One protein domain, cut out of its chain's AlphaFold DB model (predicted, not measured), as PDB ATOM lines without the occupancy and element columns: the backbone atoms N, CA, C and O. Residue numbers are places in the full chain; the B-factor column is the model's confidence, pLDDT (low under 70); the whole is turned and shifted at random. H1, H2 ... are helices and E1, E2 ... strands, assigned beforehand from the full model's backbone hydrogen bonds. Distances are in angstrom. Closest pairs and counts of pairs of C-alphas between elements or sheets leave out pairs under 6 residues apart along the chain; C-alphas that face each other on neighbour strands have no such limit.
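This is residues 86 to 203 of the 204 residues of an uncharacterized protein of Ruminococcaceae bacterium D5 (UniProt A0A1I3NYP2). Two four-stranded antiparallel sheets, E1 to E4 and E5 to E8, stand face to face as a sandwich with their strands crossed at 40 degrees. The helix H1 packs across the first sheet on the face turned away from the second, and the short H2 follows E8 at the far end of the second sheet. The printed part has 118 residues, with two named helices and eight named strands in the order H1 E1 E2 E3 E4 E5 E6 E7 E8 H2; across the sheets the orders are E1 E2 E3 E4 and E5 E6 E7 E8. The class is mostly strand, and the whole is compact, with a radius of gyration of the C-alphas of 13.7 A and spans of 40 by 31 by 24 A.

H1, residues 86 to 94, begins at C-alpha 86 (213.791, 148.889, 182.614) and is 11.9 A long. E1 is residues 103 to 110, 20.3 A, and bends by 62 degrees at residue 106. E2 is residues 118 to 126, 21.7 A, E3 residues 131 to 138, 22.9 A, and E4 residues 143 to 146. E5 is residues 159 to 162, E6 residues 165 to 171, 19.7 A, E7 residues 177 to 187, 33.0 A, and E8 residues 190 to 197, 23.8 A. H2, residues 199 to 202, ends at C-alpha 202 (190.525, 171.083, 190.493).

H1 is on the first sheet at a height of 8.3 A and runs across the strands, at 71 degrees to E3 on the local plane. The closest C-alphas of H1 and E2 are those of Ile 88 and Gly 120, 5.8 A apart. Every O i to N i+4 pair in H1 is within hydrogen-bond range; H2 is too short for such a pair. E1 to E4 form a meander, each strand the antiparallel neighbour of the one before, with N 109 and O 121 at 2.9 A, N 122 and O 135 at 2.8 A, and N 136 and O 144 at 2.9 A. E5 to E8 form another, with N 161 and O 165 at 2.8 A, N 168 and O 180 at 3.0 A, and N 183 and O 194 at 2.8 A. Between the sheets, E1 and E5 touch, their closest C-alphas, those of Val 109 and Thr 159, being 6.4 A apart. H2 touches E7, with the C-alphas of Tyr 178 and Leu 199 closest at 5.5 A.

The C-alphas farthest apart, those of Asp 140 and Val 203, are 41.2 A apart. The printed part has no cut. The one long link, residues 147 to 158, joins the sheets; its residues 151 to 152 pair antiparallel with residues 170 to 171 of E6. The mean pLDDT of the printed part is 93.4, and no printed residue is under 70.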
ATOM      1  N   GLU A  86     212.631 149.354 181.853       96.75
ATOM      2  CA  GLU A  86     213.791 148.889 182.614       96.75
ATOM      3  C   GLU A  86     215.104 149.345 181.971       96.75
ATOM      4  O   GLU A  86     216.043 149.700 182.682       96.75
ATOM      5  N   GLU A  87     215.174 149.385 180.638       96.62
ATOM      6  CA  GLU A  87     216.338 149.927 179.935       96.62
ATOM      7  C   GLU A  87     216.462 151.440 180.125       96.62
ATOM      8  O   GLU A  87     217.566 151.928 180.355       96.62
ATOM      9  N   ILE A  88     215.348 152.181 180.101       97.38
ATOM     10  CA  ILE A  88     215.352 153.626 180.387       97.38
ATOM     11  C   ILE A  88     215.825 153.896 181.819       97.38
ATOM     12  O   ILE A  88     216.679 154.756 182.038       97.38
ATOM     13  N   HIS A  89     215.333 153.128 182.790       95.94
ATOM     14  CA  HIS A  89     215.820 153.203 184.167       95.94
ATOM     15  C   HIS A  89     217.314 152.842 184.257       95.94
ATOM     16  O   HIS A  89     218.081 153.524 184.933       95.94
ATOM     17  N   SER A  90     217.762 151.833 183.509       95.25
ATOM     18  CA  SER A  90     219.176 151.447 183.470       95.25
ATOM     19  C   SER A  90     220.066 152.551 182.895       95.25
ATOM     20  O   SER A  90     221.152 152.769 183.423       95.25
ATOM     21  N   LEU A  91     219.622 153.275 181.859       95.50
ATOM     22  CA  LEU A  91     220.341 154.440 181.326       95.50
ATOM     23  C   LEU A  91     220.489 155.536 182.383       95.50
ATOM     24  O   LEU A  91     221.581 156.072 182.570       95.50
ATOM     25  N   PHE A  92     219.409 155.823 183.110       94.44
ATOM     26  CA  PHE A  92     219.402 156.815 184.181       94.44
ATOM     27  C   PHE A  92     220.415 156.486 185.289       94.44
ATOM     28  O   PHE A  92     221.217 157.342 185.674       94.44
ATOM     29  N   THR A  93     220.447 155.232 185.742       92.62
ATOM     30  CA  THR A  93     221.412 154.767 186.750       92.62
ATOM     31  C   THR A  93     222.841 154.676 186.205       92.62
ATOM     32  O   THR A  93     223.805 155.027 186.891       92.62
ATOM     33  N   ALA A  94     223.025 154.229 184.959       89.19
ATOM     34  CA  ALA A  94     224.347 154.103 184.343       89.19
ATOM     35  C   ALA A  94     225.044 155.463 184.194       89.19
ATOM     36  O   ALA A  94     226.240 155.574 184.479       89.19
ATOM     37  N   ALA A  95     224.286 156.501 183.834       85.69
ATOM     38  CA  ALA A  95     224.759 157.883 183.785       85.69
ATOM     39  C   ALA A  95     225.053 158.473 185.181       85.69
ATOM     40  O   ALA A  95     225.695 159.516 185.298       85.69
ATOM     41  N   GLY A  96     224.658 157.778 186.253       83.12
ATOM     42  CA  GLY A  96     224.974 158.125 187.635       83.12
ATOM     43  C   GLY A  96     224.093 159.218 188.227       83.12
ATOM     44  O   GLY A  96     224.483 159.811 189.232       83.12
ATOM     45  N   TYR A  97     222.929 159.490 187.634       79.75
ATOM     46  CA  TYR A  97     222.006 160.517 188.122       79.75
ATOM     47  C   TYR A  97     221.387 160.168 189.485       79.75
ATOM     48  O   TYR A  97     221.085 161.064 190.266       79.75
ATOM     49  N   ASP A  98     221.270 158.880 189.798       77.62
ATOM     50  CA  ASP A  98     220.786 158.332 191.070       77.62
ATOM     51  C   ASP A  98     221.877 158.202 192.149       77.62
ATOM     52  O   ASP A  98     221.593 157.847 193.290       77.62
ATOM     53  N   LYS A  99     223.144 158.480 191.816       74.69
ATOM     54  CA  LYS A  99     224.260 158.384 192.777       74.69
ATOM     55  C   LYS A  99     224.326 159.574 193.727       74.69
ATOM     56  O   LYS A  99     225.048 159.521 194.725       74.69
ATOM     57  N   SER A 100     223.594 160.640 193.421       74.75
ATOM     58  CA  SER A 100     223.371 161.738 194.348       74.75
ATOM     59  C   SER A 100     222.432 161.257 195.457       74.75
ATOM     60  O   SER A 100     221.338 160.789 195.152       74.75
ATOM     61  N   PRO A 101     222.795 161.402 196.746       71.62
ATOM     62  CA  PRO A 101     221.950 160.960 197.862       71.62
ATOM     63  C   PRO A 101     220.625 161.732 197.963       71.62
ATOM     64  O   PRO A 101     219.793 161.414 198.805       71.62
ATOM     65  N   SER A 102     220.466 162.767 197.141       82.25
ATOM     66  CA  SER A 102     219.299 163.621 197.027       82.25
ATOM     67  C   SER A 102     218.404 163.272 195.840       82.25
ATOM     68  O   SER A 102     217.511 164.047 195.541       82.25
ATOM     69  N   VAL A 103     218.614 162.163 195.128       90.75
ATOM     70  CA  VAL A 103     217.756 161.782 193.994       90.75
ATOM     71  C   VAL A 103     216.972 160.519 194.321       90.75
ATOM     72  O   VAL A 103     217.559 159.466 194.558       90.75
ATOM     73  N   THR A 104     215.642 160.606 194.259       92.81
ATOM     74  CA  THR A 104     214.755 159.445 194.404       92.81
ATOM     75  C   THR A 104     213.987 159.211 193.105       92.81
ATOM     76  O   THR A 104     213.184 160.037 192.674       92.81
ATOM     77  N   PHE A 105     214.230 158.066 192.464       94.19
ATOM     78  CA  PHE A 105     213.494 157.629 191.275       94.19
ATOM     79  C   PHE A 105     212.013 157.383 191.607       94.19
ATOM     80  O   PHE A 105     211.709 156.719 192.598       94.19
ATOM     81  N   ILE A 106     211.104 157.881 190.764       95.06
ATOM     82  CA  ILE A 106     209.661 157.619 190.868       95.06
ATOM     83  C   ILE A 106     209.234 156.671 189.753       95.06
ATOM     84  O   ILE A 106     208.711 155.592 190.024       95.06
ATOM     85  N   ASP A 107     209.438 157.080 188.499       97.69
ATOM     86  CA  ASP A 107     208.934 156.329 187.357       97.69
ATOM     87  C   ASP A 107     209.712 156.592 186.060       97.69
ATOM     88  O   ASP A 107     210.424 157.585 185.934       97.69
ATOM     89  N   ALA A 108     209.552 155.719 185.066       97.88
ATOM     90  CA  ALA A 108     210.110 155.884 183.728       97.88
ATOM     91  C   ALA A 108     209.102 155.499 182.642       97.88
ATOM     92  O   ALA A 108     208.257 154.620 182.827       97.88
ATOM     93  N   VAL A 109     209.241 156.119 181.475       98.44
ATOM     94  CA  VAL A 109     208.424 155.824 180.296       98.44
ATOM     95  C   VAL A 109     209.281 155.819 179.034       98.44
ATOM     96  O   VAL A 109     210.250 156.569 178.920       98.44
ATOM     97  N   VAL A 110     208.920 154.963 178.081       98.38
ATOM     98  CA  VAL A 110     209.541 154.908 176.751       98.38
ATOM     99  C   VAL A 110     208.935 155.993 175.859       98.38
ATOM    100  O   VAL A 110     207.743 156.282 175.954       98.38
ATOM    101  N   ILE A 111     209.752 156.570 174.977       98.06
ATOM    102  CA  ILE A 111     209.338 157.512 173.929       98.06
ATOM    103  C   ILE A 111     209.371 156.752 172.590       98.06
ATOM    104  O   ILE A 111     210.424 156.657 171.961       98.06
ATOM    105  N   PRO A 112     208.254 156.130 172.170       96.31
ATOM    106  CA  PRO A 112     208.240 155.200 171.039       96.31
ATOM    107  C   PRO A 112     208.371 155.881 169.673       96.31
ATOM    108  O   PRO A 112     208.774 155.238 168.713       96.31
ATOM    109  N   ASP A 113     208.023 157.163 169.571       96.38
ATOM    110  CA  ASP A 113     208.152 157.962 168.347       96.38
ATOM    111  C   ASP A 113     209.531 158.627 168.216       96.38
ATOM    112  O   ASP A 113     209.765 159.379 167.270       96.38
ATOM    113  N   LEU A 114     210.439 158.360 169.165       96.12
ATOM    114  CA  LEU A 114     211.785 158.923 169.227       96.12
ATOM    115  C   LEU A 114     211.808 160.454 169.098       96.12
ATOM    116  O   LEU A 114     212.734 161.021 168.507       96.12
ATOM    117  N   ALA A 115     210.790 161.132 169.641       96.69
ATOM    118  CA  ALA A 115     210.676 162.582 169.570       96.69
ATOM    119  C   ALA A 115     211.982 163.255 170.025       96.69
ATOM    120  O   ALA A 115     212.474 163.038 171.136       96.69
ATOM    121  N   TYR A 116     212.561 164.063 169.135       96.69
ATOM    122  CA  TYR A 116     213.830 164.766 169.354       96.69
ATOM    123  C   TYR A 116     215.020 163.845 169.691       96.69
ATOM    124  O   TYR A 116     215.930 164.245 170.420       96.69
ATOM    125  N   GLY A 117     215.014 162.607 169.181       95.12
ATOM    126  CA  GLY A 117     216.064 161.608 169.412       95.12
ATOM    127  C   GLY A 117     216.058 161.009 170.821       95.12
ATOM    128  O   GLY A 117     217.047 160.401 171.232       95.12
ATOM    129  N   ARG A 118     214.977 161.200 171.586       97.00
ATOM    130  CA  ARG A 118     214.849 160.687 172.953       97.00
ATOM    131  C   ARG A 118     214.227 159.301 172.948       97.00
ATOM    132  O   ARG A 118     213.248 159.065 172.256       97.00
ATOM    133  N   VAL A 119     214.791 158.399 173.741       97.69
ATOM    134  CA  VAL A 119     214.341 157.003 173.854       97.69
ATOM    135  C   VAL A 119     213.427 156.794 175.059       97.69
ATOM    136  O   VAL A 119     212.616 155.870 175.081       97.69
ATOM    137  N   GLY A 120     213.505 157.680 176.053       98.00
ATOM    138  CA  GLY A 120     212.662 157.621 177.237       98.00
ATOM    139  C   GLY A 120     212.727 158.877 178.091       98.00
ATOM    140  O   GLY A 120     213.538 159.777 177.858       98.00
ATOM    141  N   ALA A 121     211.864 158.922 179.097       98.31
ATOM    142  CA  ALA A 121     211.866 159.947 180.125       98.31
ATOM    143  C   ALA A 121     211.785 159.317 181.519       98.31
ATOM    144  O   ALA A 121     211.176 158.261 181.697       98.31
ATOM    145  N   VAL A 122     212.396 159.977 182.500       98.12
ATOM    146  CA  VAL A 122     212.448 159.543 183.900       98.12
ATOM    147  C   VAL A 122     211.918 160.642 184.802       98.12
ATOM    148  O   VAL A 122     212.376 161.778 184.720       98.12
ATOM    149  N   LEU A 123     210.973 160.284 185.663       97.81
ATOM    150  CA  LEU A 123     210.412 161.092 186.733       97.81
ATOM    151  C   LEU A 123     211.135 160.755 188.038       97.81
ATOM    152  O   LEU A 123     211.205 159.593 188.438       97.81
ATOM    153  N   PHE A 124     211.651 161.769 188.718       95.75
ATOM    154  CA  PHE A 124     212.352 161.612 189.989       95.75
ATOM    155  C   PHE A 124     212.146 162.845 190.870       95.75
ATOM    156  O   PHE A 124     211.784 163.921 190.379       95.75
ATOM    157  N   THR A 125     212.366 162.706 192.175       93.81
ATOM    158  CA  THR A 125     212.529 163.857 193.064       93.81
ATOM    159  C   THR A 125     213.988 164.207 193.223       93.81
ATOM    160  O   THR A 125     214.862 163.345 193.285       93.81
ATOM    161  N   ASP A 126     214.224 165.504 193.322       89.38
ATOM    162  CA  ASP A 126     215.409 166.066 193.937       89.38
ATOM    163  C   ASP A 126     215.027 166.401 195.389       89.38
ATOM    164  O   ASP A 126     214.233 167.309 195.630       89.38
ATOM    165  N   ASP A 127     215.524 165.630 196.348       82.62
ATOM    166  CA  ASP A 127     215.236 165.693 197.782       82.62
ATOM    167  C   ASP A 127     215.909 166.886 198.474       82.62
ATOM    168  O   ASP A 127     215.435 167.331 199.525       82.62
ATOM    169  N   GLU A 128     216.971 167.447 197.884       82.38
ATOM    170  CA  GLU A 128     217.570 168.709 198.342       82.38
ATOM    171  C   GLU A 128     216.578 169.855 198.155       82.38
ATOM    172  O   GLU A 128     216.331 170.646 199.070       82.38
ATOM    173  N   THR A 129     215.961 169.914 196.979       82.31
ATOM    174  CA  THR A 129     214.953 170.924 196.644       82.31
ATOM    175  C   THR A 129     213.535 170.500 197.028       82.31
ATOM    176  O   THR A 129     212.646 171.345 197.122       82.31
ATOM    177  N   ARG A 130     213.320 169.205 197.284       82.25
ATOM    178  CA  ARG A 130     212.014 168.534 197.422       82.25
ATOM    179  C   ARG A 130     211.088 168.803 196.237       82.25
ATOM    180  O   ARG A 130     209.884 169.001 196.418       82.25
ATOM    181  N   THR A 131     211.657 168.848 195.033       90.00
ATOM    182  CA  THR A 131     210.917 169.141 193.799       90.00
ATOM    183  C   THR A 131     210.964 167.982 192.820       90.00
ATOM    184  O   THR A 131     211.929 167.223 192.771       90.00
ATOM    185  N   VAL A 132     209.910 167.861 192.020       94.44
ATOM    186  CA  VAL A 132     209.847 166.898 190.922       94.44
ATOM    187  C   VAL A 132     210.661 167.378 189.728       94.44
ATOM    188  O   VAL A 132     210.590 168.541 189.316       94.44
ATOM    189  N   LYS A 133     211.392 166.446 189.120       95.56
ATOM    190  CA  LYS A 133     212.114 166.629 187.866       95.56
ATOM    191  C   LYS A 133     211.780 165.508 186.893       95.56
ATOM    192  O   LYS A 133     211.522 164.372 187.281       95.56
ATOM    193  N   VAL A 134     211.809 165.859 185.616       97.56
ATOM    194  CA  VAL A 134     211.760 164.928 184.497       97.56
ATOM    195  C   VAL A 134     213.041 165.078 183.698       97.56
ATOM    196  O   VAL A 134     213.419 166.195 183.339       97.56
ATOM    197  N   MET A 135     213.680 163.959 183.387       97.38
ATOM    198  CA  MET A 135     214.817 163.892 182.478       97.38
ATOM    199  C   MET A 135     214.436 163.129 181.218       97.38
ATOM    200  O   MET A 135     213.973 162.000 181.305       97.38
ATOM    201  N   PHE A 136     214.663 163.733 180.057       98.12
ATOM    202  CA  PHE A 136     214.478 163.103 178.750       98.12
ATOM    203  C   PHE A 136     215.821 162.580 178.253       98.12
ATOM    204  O   PHE A 136     216.716 163.387 178.003       98.12
ATOM    205  N   LEU A 137     215.954 161.264 178.100       97.62
ATOM    206  CA  LEU A 137     217.204 160.568 177.787       97.62
ATOM    207  C   LEU A 137     217.286 160.207 176.302       97.62
ATOM    208  O   LEU A 137     216.294 159.780 175.706       97.62
ATOM    209  N   ASP A 138     218.463 160.366 175.702       96.31
ATOM    210  CA  ASP A 138     218.807 159.702 174.437       96.31
ATOM    211  C   ASP A 138     219.379 158.293 174.663       96.31
ATOM    212  O   ASP A 138     219.532 157.835 175.796       96.31
ATOM    213  N   ALA A 139     219.648 157.584 173.564       96.00
ATOM    214  CA  ALA A 139     220.138 156.205 173.569       96.00
ATOM    215  C   ALA A 139     221.497 156.029 174.269       96.00
ATOM    216  O   ALA A 139     221.802 154.925 174.725       96.00
ATOM    217  N   ASP A 140     222.285 157.102 174.359       94.00
ATOM    218  CA  ASP A 140     223.605 157.119 174.991       94.00
ATOM    219  C   ASP A 140     223.521 157.456 176.491       94.00
ATOM    220  O   ASP A 140     224.526 157.419 177.201       94.00
ATOM    221  N   GLY A 141     222.320 157.771 176.988       92.06
ATOM    222  CA  GLY A 141     222.072 158.144 178.376       92.06
ATOM    223  C   GLY A 141     222.312 159.622 178.678       92.06
ATOM    224  O   GLY A 141     222.255 160.004 179.847       92.06
ATOM    225  N   ASN A 142     222.542 160.474 177.671       92.81
ATOM    226  CA  ASN A 142     222.574 161.916 177.899       92.81
ATOM    227  C   ASN A 142     221.143 162.444 178.001       92.81
ATOM    228  O   ASN A 142     220.250 162.031 177.253       92.81
ATOM    229  N   GLY A 143     220.916 163.382 178.921       92.62
ATOM    230  CA  GLY A 143     219.571 163.855 179.210       92.62
ATOM    231  C   GLY A 143     219.427 165.359 179.369       92.62
ATOM    232  O   GLY A 143     220.326 166.048 179.845       92.62
ATOM    233  N   GLN A 144     218.240 165.849 179.009       95.31
ATOM    234  CA  GLN A 144     217.788 167.203 179.322       95.31
ATOM    235  C   GLN A 144     216.759 167.143 180.450       95.31
ATOM    236  O   GLN A 144     215.788 166.391 180.359       95.31
ATOM    237  N   THR A 145     216.948 167.967 181.481       95.25
ATOM    238  CA  THR A 145     216.123 167.932 182.696       95.25
ATOM    239  C   THR A 145     215.323 169.213 182.870       95.25
ATOM    240  O   THR A 145     215.865 170.314 182.772       95.25
ATOM    241  N   ALA A 146     214.044 169.074 183.200       95.50
ATOM    242  CA  ALA A 146     213.184 170.172 183.623       95.50
ATOM    243  C   ALA A 146     212.104 169.666 184.583       95.50
ATOM    244  O   ALA A 146     211.800 168.481 184.638       95.50
ATOM    245  N   GLY A 147     211.516 170.562 185.366       94.25
ATOM    246  CA  GLY A 147     210.405 170.205 186.240       94.25
ATOM    247  C   GLY A 147     210.021 171.345 187.178       94.25
ATOM    248  O   GLY A 147     210.879 172.186 187.488       94.25
ATOM    249  N   PRO A 148     208.749 171.396 187.603       93.00
ATOM    250  CA  PRO A 148     208.231 172.464 188.445       93.00
ATOM    251  C   PRO A 148     208.771 172.378 189.874       93.00
ATOM    252  O   PRO A 148     209.187 171.324 190.351       93.00
ATOM    253  N   CYS A 149     208.700 173.493 190.598       90.94
ATOM    254  CA  CYS A 149     208.931 173.511 192.039       90.94
ATOM    255  C   CYS A 149     207.675 173.032 192.783       90.94
ATOM    256  O   CYS A 149     206.970 173.830 193.394       90.94
ATOM    257  N   ALA A 150     207.373 171.739 192.678       92.00
ATOM    258  CA  ALA A 150     206.195 171.115 193.276       92.00
ATOM    259  C   ALA A 150     206.516 169.709 193.794       92.00
ATOM    260  O   ALA A 150     207.475 169.077 193.345       92.00
ATOM    261  N   LYS A 151     205.692 169.229 194.729       92.88
ATOM    262  CA  LYS A 151     205.813 167.891 195.312       92.88
ATOM    263  C   LYS A 151     205.168 166.847 194.399       92.88
ATOM    264  O   LYS A 151     204.121 167.138 193.810       92.88
ATOM    265  N   PRO A 152     205.738 165.634 194.295       93.00
ATOM    266  CA  PRO A 152     205.053 164.546 193.615       93.00
ATOM    267  C   PRO A 152     203.809 164.151 194.408       93.00
ATOM    268  O   PRO A 152     203.819 164.153 195.638       93.00
ATOM    269  N   CYS A 153     202.753 163.763 193.700       93.06
ATOM    270  CA  CYS A 153     201.693 162.977 194.321       93.06
ATOM    271  C   CYS A 153     202.238 161.572 194.650       93.06
ATOM    272  O   CYS A 153     203.063 161.050 193.899       93.06
ATOM    273  N   ALA A 154     201.789 160.942 195.739       88.12
ATOM    274  CA  ALA A 154     202.286 159.621 196.153       88.12
ATOM    275  C   ALA A 154     202.080 158.524 195.085       88.12
ATOM    276  O   ALA A 154     202.890 157.611 194.975       88.12
ATOM    277  N   GLU A 155     201.021 158.645 194.282       88.75
ATOM    278  CA  GLU A 155     200.682 157.741 193.173       88.75
ATOM    279  C   GLU A 155     201.064 158.348 191.811       88.75
ATOM    280  O   GLU A 155     200.356 158.184 190.815       88.75
ATOM    281  N   SER A 156     202.117 159.169 191.773       92.50
ATOM    282  CA  SER A 156     202.549 159.784 190.521       92.50
ATOM    283  C   SER A 156     203.231 158.755 189.629       92.50
ATOM    284  O   SER A 156     204.233 158.154 190.003       92.50
ATOM    285  N   GLU A 157     202.685 158.595 188.431       95.81
ATOM    286  CA  GLU A 157     203.240 157.780 187.356       95.81
ATOM    287  C   GLU A 157     203.513 158.678 186.150       95.81
ATOM    288  O   GLU A 157     202.830 159.689 185.932       95.81
ATOM    289  N   LEU A 158     204.513 158.308 185.357       97.62
ATOM    290  CA  LEU A 158     204.910 159.044 184.169       97.62
ATOM    291  C   LEU A 158     204.244 158.435 182.935       97.62
ATOM    292  O   LEU A 158     204.461 157.280 182.583       97.62
ATOM    293  N   THR A 159     203.449 159.237 182.236       98.38
ATOM    294  CA  THR A 159     202.781 158.829 180.993       98.38
ATOM    295  C   THR A 159     203.333 159.614 179.816       98.38
ATOM    296  O   THR A 159     203.458 160.834 179.890       98.38
ATOM    297  N   TYR A 160     203.623 158.932 178.709       98.50
ATOM    298  CA  TYR A 160     203.994 159.586 177.460       98.50
ATOM    299  C   TYR A 160     202.750 159.964 176.648       98.50
ATOM    300  O   TYR A 160     201.846 159.149 176.469       98.50
ATOM    301  N   CYS A 161     202.705 161.201 176.155       98.25
ATOM    302  CA  CYS A 161     201.566 161.767 175.430       98.25
ATOM    303  C   CYS A 161     201.848 162.032 173.939       98.25
ATOM    304  O   CYS A 161     200.964 162.549 173.257       98.25
ATOM    305  N   GLY A 162     203.039 161.685 173.435       97.62
ATOM    306  CA  GLY A 162     203.468 161.979 172.061       97.62
ATOM    307  C   GLY A 162     204.236 163.296 171.932       97.62
ATOM    308  O   GLY A 162     204.118 164.177 172.787       97.62
ATOM    309  N   ASP A 163     205.027 163.417 170.861       97.19
ATOM    310  CA  ASP A 163     205.759 164.638 170.478       97.19
ATOM    311  C   ASP A 163     206.541 165.277 171.644       97.19
ATOM    312  O   ASP A 163     206.380 166.449 171.989       97.19
ATOM    313  N   GLY A 164     207.335 164.467 172.347       97.25
ATOM    314  CA  GLY A 164     208.182 164.933 173.449       97.25
ATOM    315  C   GLY A 164     207.410 165.395 174.688       97.25
ATOM    316  O   GLY A 164     207.995 166.027 175.569       97.25
ATOM    317  N   THR A 165     206.110 165.097 174.780       98.69
ATOM    318  CA  THR A 165     205.260 165.481 175.913       98.69
ATOM    319  C   THR A 165     205.035 164.315 176.862       98.69
ATOM    320  O   THR A 165     204.638 163.227 176.450       98.69
ATOM    321  N   VAL A 166     205.216 164.567 178.156       98.69
ATOM    322  CA  VAL A 166     204.853 163.647 179.239       98.69
ATOM    323  C   VAL A 166     203.843 164.290 180.178       98.69
ATOM    324  O   VAL A 166     203.788 165.516 180.297       98.69
ATOM    325  N   SER A 167     203.079 163.463 180.882       98.38
ATOM    326  CA  SER A 167     202.207 163.887 181.973       98.38
ATOM    327  C   SER A 167     202.456 163.091 183.244       98.38
ATOM    328  O   SER A 167     202.747 161.898 183.173       98.38
ATOM    329  N   PHE A 168     202.293 163.740 184.391       98.06
ATOM    330  CA  PHE A 168     202.428 163.135 185.717       98.06
ATOM    331  C   PHE A 168     201.589 163.909 186.741       98.06
ATOM    332  O   PHE A 168     201.096 165.006 186.460       98.06
ATOM    333  N   LYS A 169     201.390 163.332 187.931       97.19
ATOM    334  CA  LYS A 169     200.601 163.954 189.003       97.19
ATOM    335  C   LYS A 169     201.484 164.671 190.018       97.19
ATOM    336  O   LYS A 169     202.498 164.141 190.478       97.19
ATOM    337  N   LEU A 170     201.052 165.855 190.410       95.88
ATOM    338  CA  LEU A 170     201.666 166.678 191.442       95.88
ATOM    339  C   LEU A 170     200.664 166.937 192.556       95.88
ATOM    340  O   LEU A 170     199.464 166.730 192.379       95.88
ATOM    341  N   GLU A 171     201.166 167.396 193.692       94.69
ATOM    342  CA  GLU A 171     200.359 167.741 194.855       94.69
ATOM    343  C   GLU A 171     200.639 169.185 195.290       94.69
ATOM    344  O   GLU A 171     201.792 169.634 195.317       94.69
ATOM    345  N   THR A 172     199.582 169.936 195.604       91.88
ATOM    346  CA  THR A 172     199.706 171.257 196.238       91.88
ATOM    347  C   THR A 172     200.138 171.126 197.699       91.88
ATOM    348  O   THR A 172     200.096 170.051 198.289       91.88
ATOM    349  N   GLU A 173     200.514 172.233 198.342       88.38
ATOM    350  CA  GLU A 173     200.808 172.218 199.785       88.38
ATOM    351  C   GLU A 173     199.608 171.788 200.644       88.38
ATOM    352  O   GLU A 173     199.793 171.276 201.746       88.38
ATOM    353  N   GLU A 174     198.393 171.963 200.122       88.25
ATOM    354  CA  GLU A 174     197.128 171.607 200.768       88.25
ATOM    355  C   GLU A 174     196.710 170.148 200.506       88.25
ATOM    356  O   GLU A 174     195.658 169.719 200.975       88.25
ATOM    357  N   GLY A 175     197.510 169.376 199.760       89.88
ATOM    358  CA  GLY A 175     197.222 167.972 199.449       89.88
ATOM    359  C   GLY A 175     196.316 167.763 198.231       89.88
ATOM    360  O   GLY A 175     195.827 166.657 198.010       89.88
ATOM    361  N   THR A 176     196.050 168.805 197.434       92.88
ATOM    362  CA  THR A 176     195.234 168.660 196.218       92.88
ATOM    363  C   THR A 176     196.094 168.128 195.082       92.88
ATOM    364  O   THR A 176     197.072 168.763 194.687       92.88
ATOM    365  N   ALA A 177     195.715 166.973 194.541       95.06
ATOM    366  CA  ALA A 177     196.382 166.393 193.387       95.06
ATOM    367  C   ALA A 177     195.919 167.058 192.080       95.06
ATOM    368  O   ALA A 177     194.724 167.260 191.865       95.06
ATOM    369  N   TYR A 178     196.863 167.336 191.184       95.44
ATOM    370  CA  TYR A 178     196.608 167.873 189.847       95.44
ATOM    371  C   TYR A 178     197.552 167.235 188.822       95.44
ATOM    372  O   TYR A 178     198.576 166.643 189.169       95.44
ATOM    373  N   THR A 179     197.191 167.307 187.545       97.44
ATOM    374  CA  THR A 179     197.986 166.785 186.431       97.44
ATOM    375  C   THR A 179     198.833 167.895 185.832       97.44
ATOM    376  O   THR A 179     198.354 168.994 185.563       97.44
ATOM    377  N   TYR A 180     200.097 167.575 185.591       97.88
ATOM    378  CA  TYR A 180     201.066 168.447 184.953       97.88
ATOM    379  C   TYR A 180     201.530 167.817 183.648       97.88
ATOM    380  O   TYR A 180     201.794 166.616 183.601       97.88
ATOM    381  N   TRP A 181     201.652 168.628 182.601       98.31
ATOM    382  CA  TRP A 181     202.240 168.236 181.326       98.31
ATOM    383  C   TRP A 181     203.520 169.021 181.100       98.31
ATOM    384  O   TRP A 181     203.535 170.248 181.218       98.31
ATOM    385  N   LEU A 182     204.568 168.306 180.714       98.50
ATOM    386  CA  LEU A 182     205.856 168.873 180.356       98.50
ATOM    387  C   LEU A 182     206.227 168.410 178.949       98.50
ATOM    388  O   LEU A 182     206.281 167.210 178.686       98.50
ATOM    389  N   SER A 183     206.508 169.365 178.071       98.31
ATOM    390  CA  SER A 183     206.900 169.120 176.685       98.31
ATOM    391  C   SER A 183     208.331 169.578 176.450       98.31
ATOM    392  O   SER A 183     208.675 170.727 176.750       98.31
ATOM    393  N   LEU A 184     209.143 168.691 175.884       98.25
ATOM    394  CA  LEU A 184     210.454 168.991 175.321       98.25
ATOM    395  C   LEU A 184     210.302 169.309 173.831       98.25
ATOM    396  O   LEU A 184     209.628 168.581 173.116       98.25
ATOM    397  N   ALA A 185     210.989 170.348 173.364       97.62
ATOM    398  CA  ALA A 185     211.232 170.581 171.948       97.62
ATOM    399  C   ALA A 185     212.708 170.922 171.724       97.62
ATOM    400  O   ALA A 185     213.294 171.702 172.483       97.62
ATOM    401  N   ILE A 186     213.303 170.342 170.684       96.12
ATOM    402  CA  ILE A 186     214.693 170.590 170.292       96.12
ATOM    403  C   ILE A 186     214.720 171.043 168.836       96.12
ATOM    404  O   ILE A 186     214.256 170.327 167.951       96.12
ATOM    405  N   ASP A 187     215.295 172.219 168.602       93.62
ATOM    406  CA  ASP A 187     215.578 172.756 167.272       93.62
ATOM    407  C   ASP A 187     217.081 173.042 167.163       93.62
ATOM    408  O   ASP A 187     217.603 174.002 167.740       93.62
ATOM    409  N   GLY A 188     217.808 172.140 166.498       90.19
ATOM    410  CA  GLY A 188     219.269 172.155 166.471       90.19
ATOM    411  C   GLY A 188     219.862 172.075 167.883       90.19
ATOM    412  O   GLY A 188     219.704 171.076 168.578       90.19
ATOM    413  N   SER A 189     220.559 173.133 168.307       88.62
ATOM    414  CA  SER A 189     221.118 173.252 169.662       88.62
ATOM    415  C   SER A 189     220.177 173.928 170.665       88.62
ATOM    416  O   SER A 189     220.498 174.000 171.854       88.62
ATOM    417  N   HIS A 190     219.031 174.449 170.219       93.62
ATOM    418  CA  HIS A 190     218.085 175.133 171.088       93.62
ATOM    419  C   HIS A 190     217.138 174.131 171.742       93.62
ATOM    420  O   HIS A 190     216.370 173.448 171.068       93.62
ATOM    421  N   VAL A 191     217.172 174.077 173.072       96.06
ATOM    422  CA  VAL A 191     216.276 173.245 173.874       96.06
ATOM    423  C   VAL A 191     215.228 174.133 174.524       96.06
ATOM    424  O   VAL A 191     215.561 175.075 175.245       96.06
ATOM    425  N   LYS A 192     213.958 173.807 174.298       97.56
ATOM    426  CA  LYS A 192     212.813 174.495 174.886       97.56
ATOM    427  C   LYS A 192     211.978 173.518 175.700       97.56
ATOM    428  O   LYS A 192     211.644 172.433 175.235       97.56
ATOM    429  N   PHE A 193     211.569 173.970 176.880       97.94
ATOM    430  CA  PHE A 193     210.544 173.311 177.674       97.94
ATOM    431  C   PHE A 193     209.284 174.164 177.703       97.94
ATOM    432  O   PHE A 193     209.353 175.386 177.851       97.94
ATOM    433  N   SER A 194     208.134 173.520 177.549       97.44
ATOM    434  CA  SER A 194     206.824 174.141 177.740       97.44
ATOM    435  C   SER A 194     206.038 173.322 178.746       97.44
ATOM    436  O   SER A 194     206.172 172.101 178.788       97.44
ATOM    437  N   ALA A 195     205.233 173.990 179.560       96.56
ATOM    438  CA  ALA A 195     204.472 173.336 180.604       96.56
ATOM    439  C   ALA A 195     203.053 173.878 180.693       96.56
ATOM    440  O   ALA A 195     202.790 175.028 180.336       96.56
ATOM    441  N   ARG A 196     202.158 173.029 181.187       96.75
ATOM    442  CA  ARG A 196     200.780 173.368 181.541       96.75
ATOM    443  C   ARG A 196     200.291 172.427 182.633       96.75
ATOM    444  O   ARG A 196     200.814 171.323 182.778       96.75
ATOM    445  N   ASP A 197     199.249 172.833 183.331       96.56
ATOM    446  CA  ASP A 197     198.584 172.034 184.349       96.56
ATOM    447  C   ASP A 197     197.069 172.258 184.305       96.56
ATOM    448  O   ASP A 197     196.576 173.075 183.523       96.56
ATOM    449  N   ASN A 198     196.336 171.477 185.093       94.75
ATOM    450  CA  ASN A 198     194.892 171.614 185.274       94.75
ATOM    451  C   ASN A 198     194.523 172.049 186.701       94.75
ATOM    452  O   ASN A 198     193.453 171.687 187.193       94.75
ATOM    453  N   LEU A 199     195.403 172.784 187.395       90.81
ATOM    454  CA  LEU A 199     195.184 173.133 188.800       90.81
ATOM    455  C   LEU A 199     193.908 173.974 188.996       90.81
ATOM    456  O   LEU A 199     193.138 173.721 189.922       90.81
ATOM    457  N   ASP A 200     193.651 174.919 188.090       89.12
ATOM    458  CA  ASP A 200     192.460 175.783 188.123       89.12
ATOM    459  C   ASP A 200     191.139 175.005 187.944       89.12
ATOM    460  O   ASP A 200     190.083 175.467 188.371       89.12
ATOM    461  N   ASP A 201     191.179 173.811 187.340       88.00
ATOM    462  CA  ASP A 201     189.992 172.967 187.166       88.00
ATOM    463  C   ASP A 201     189.658 172.165 188.436       88.00
ATOM    464  O   ASP A 201     188.508 171.752 188.637       88.00
ATOM    465  N   VAL A 202     190.661 171.918 189.289       83.88
ATOM    466  CA  VAL A 202     190.525 171.083 190.493       83.88
ATOM    467  C   VAL A 202     190.332 171.897 191.771       83.88
ATOM    468  O   VAL A 202     189.655 171.420 192.683       83.88
ATOM    469  N   VAL A 203     190.858 173.124 191.842       80.00
ATOM    470  CA  VAL A 203     190.665 174.033 192.983       80.00
ATOM    471  C   VAL A 203     189.503 174.985 192.678       80.00
ATOM    472  O   VAL A 203     189.589 175.800 191.765       80.00
TER     473      VAL A 203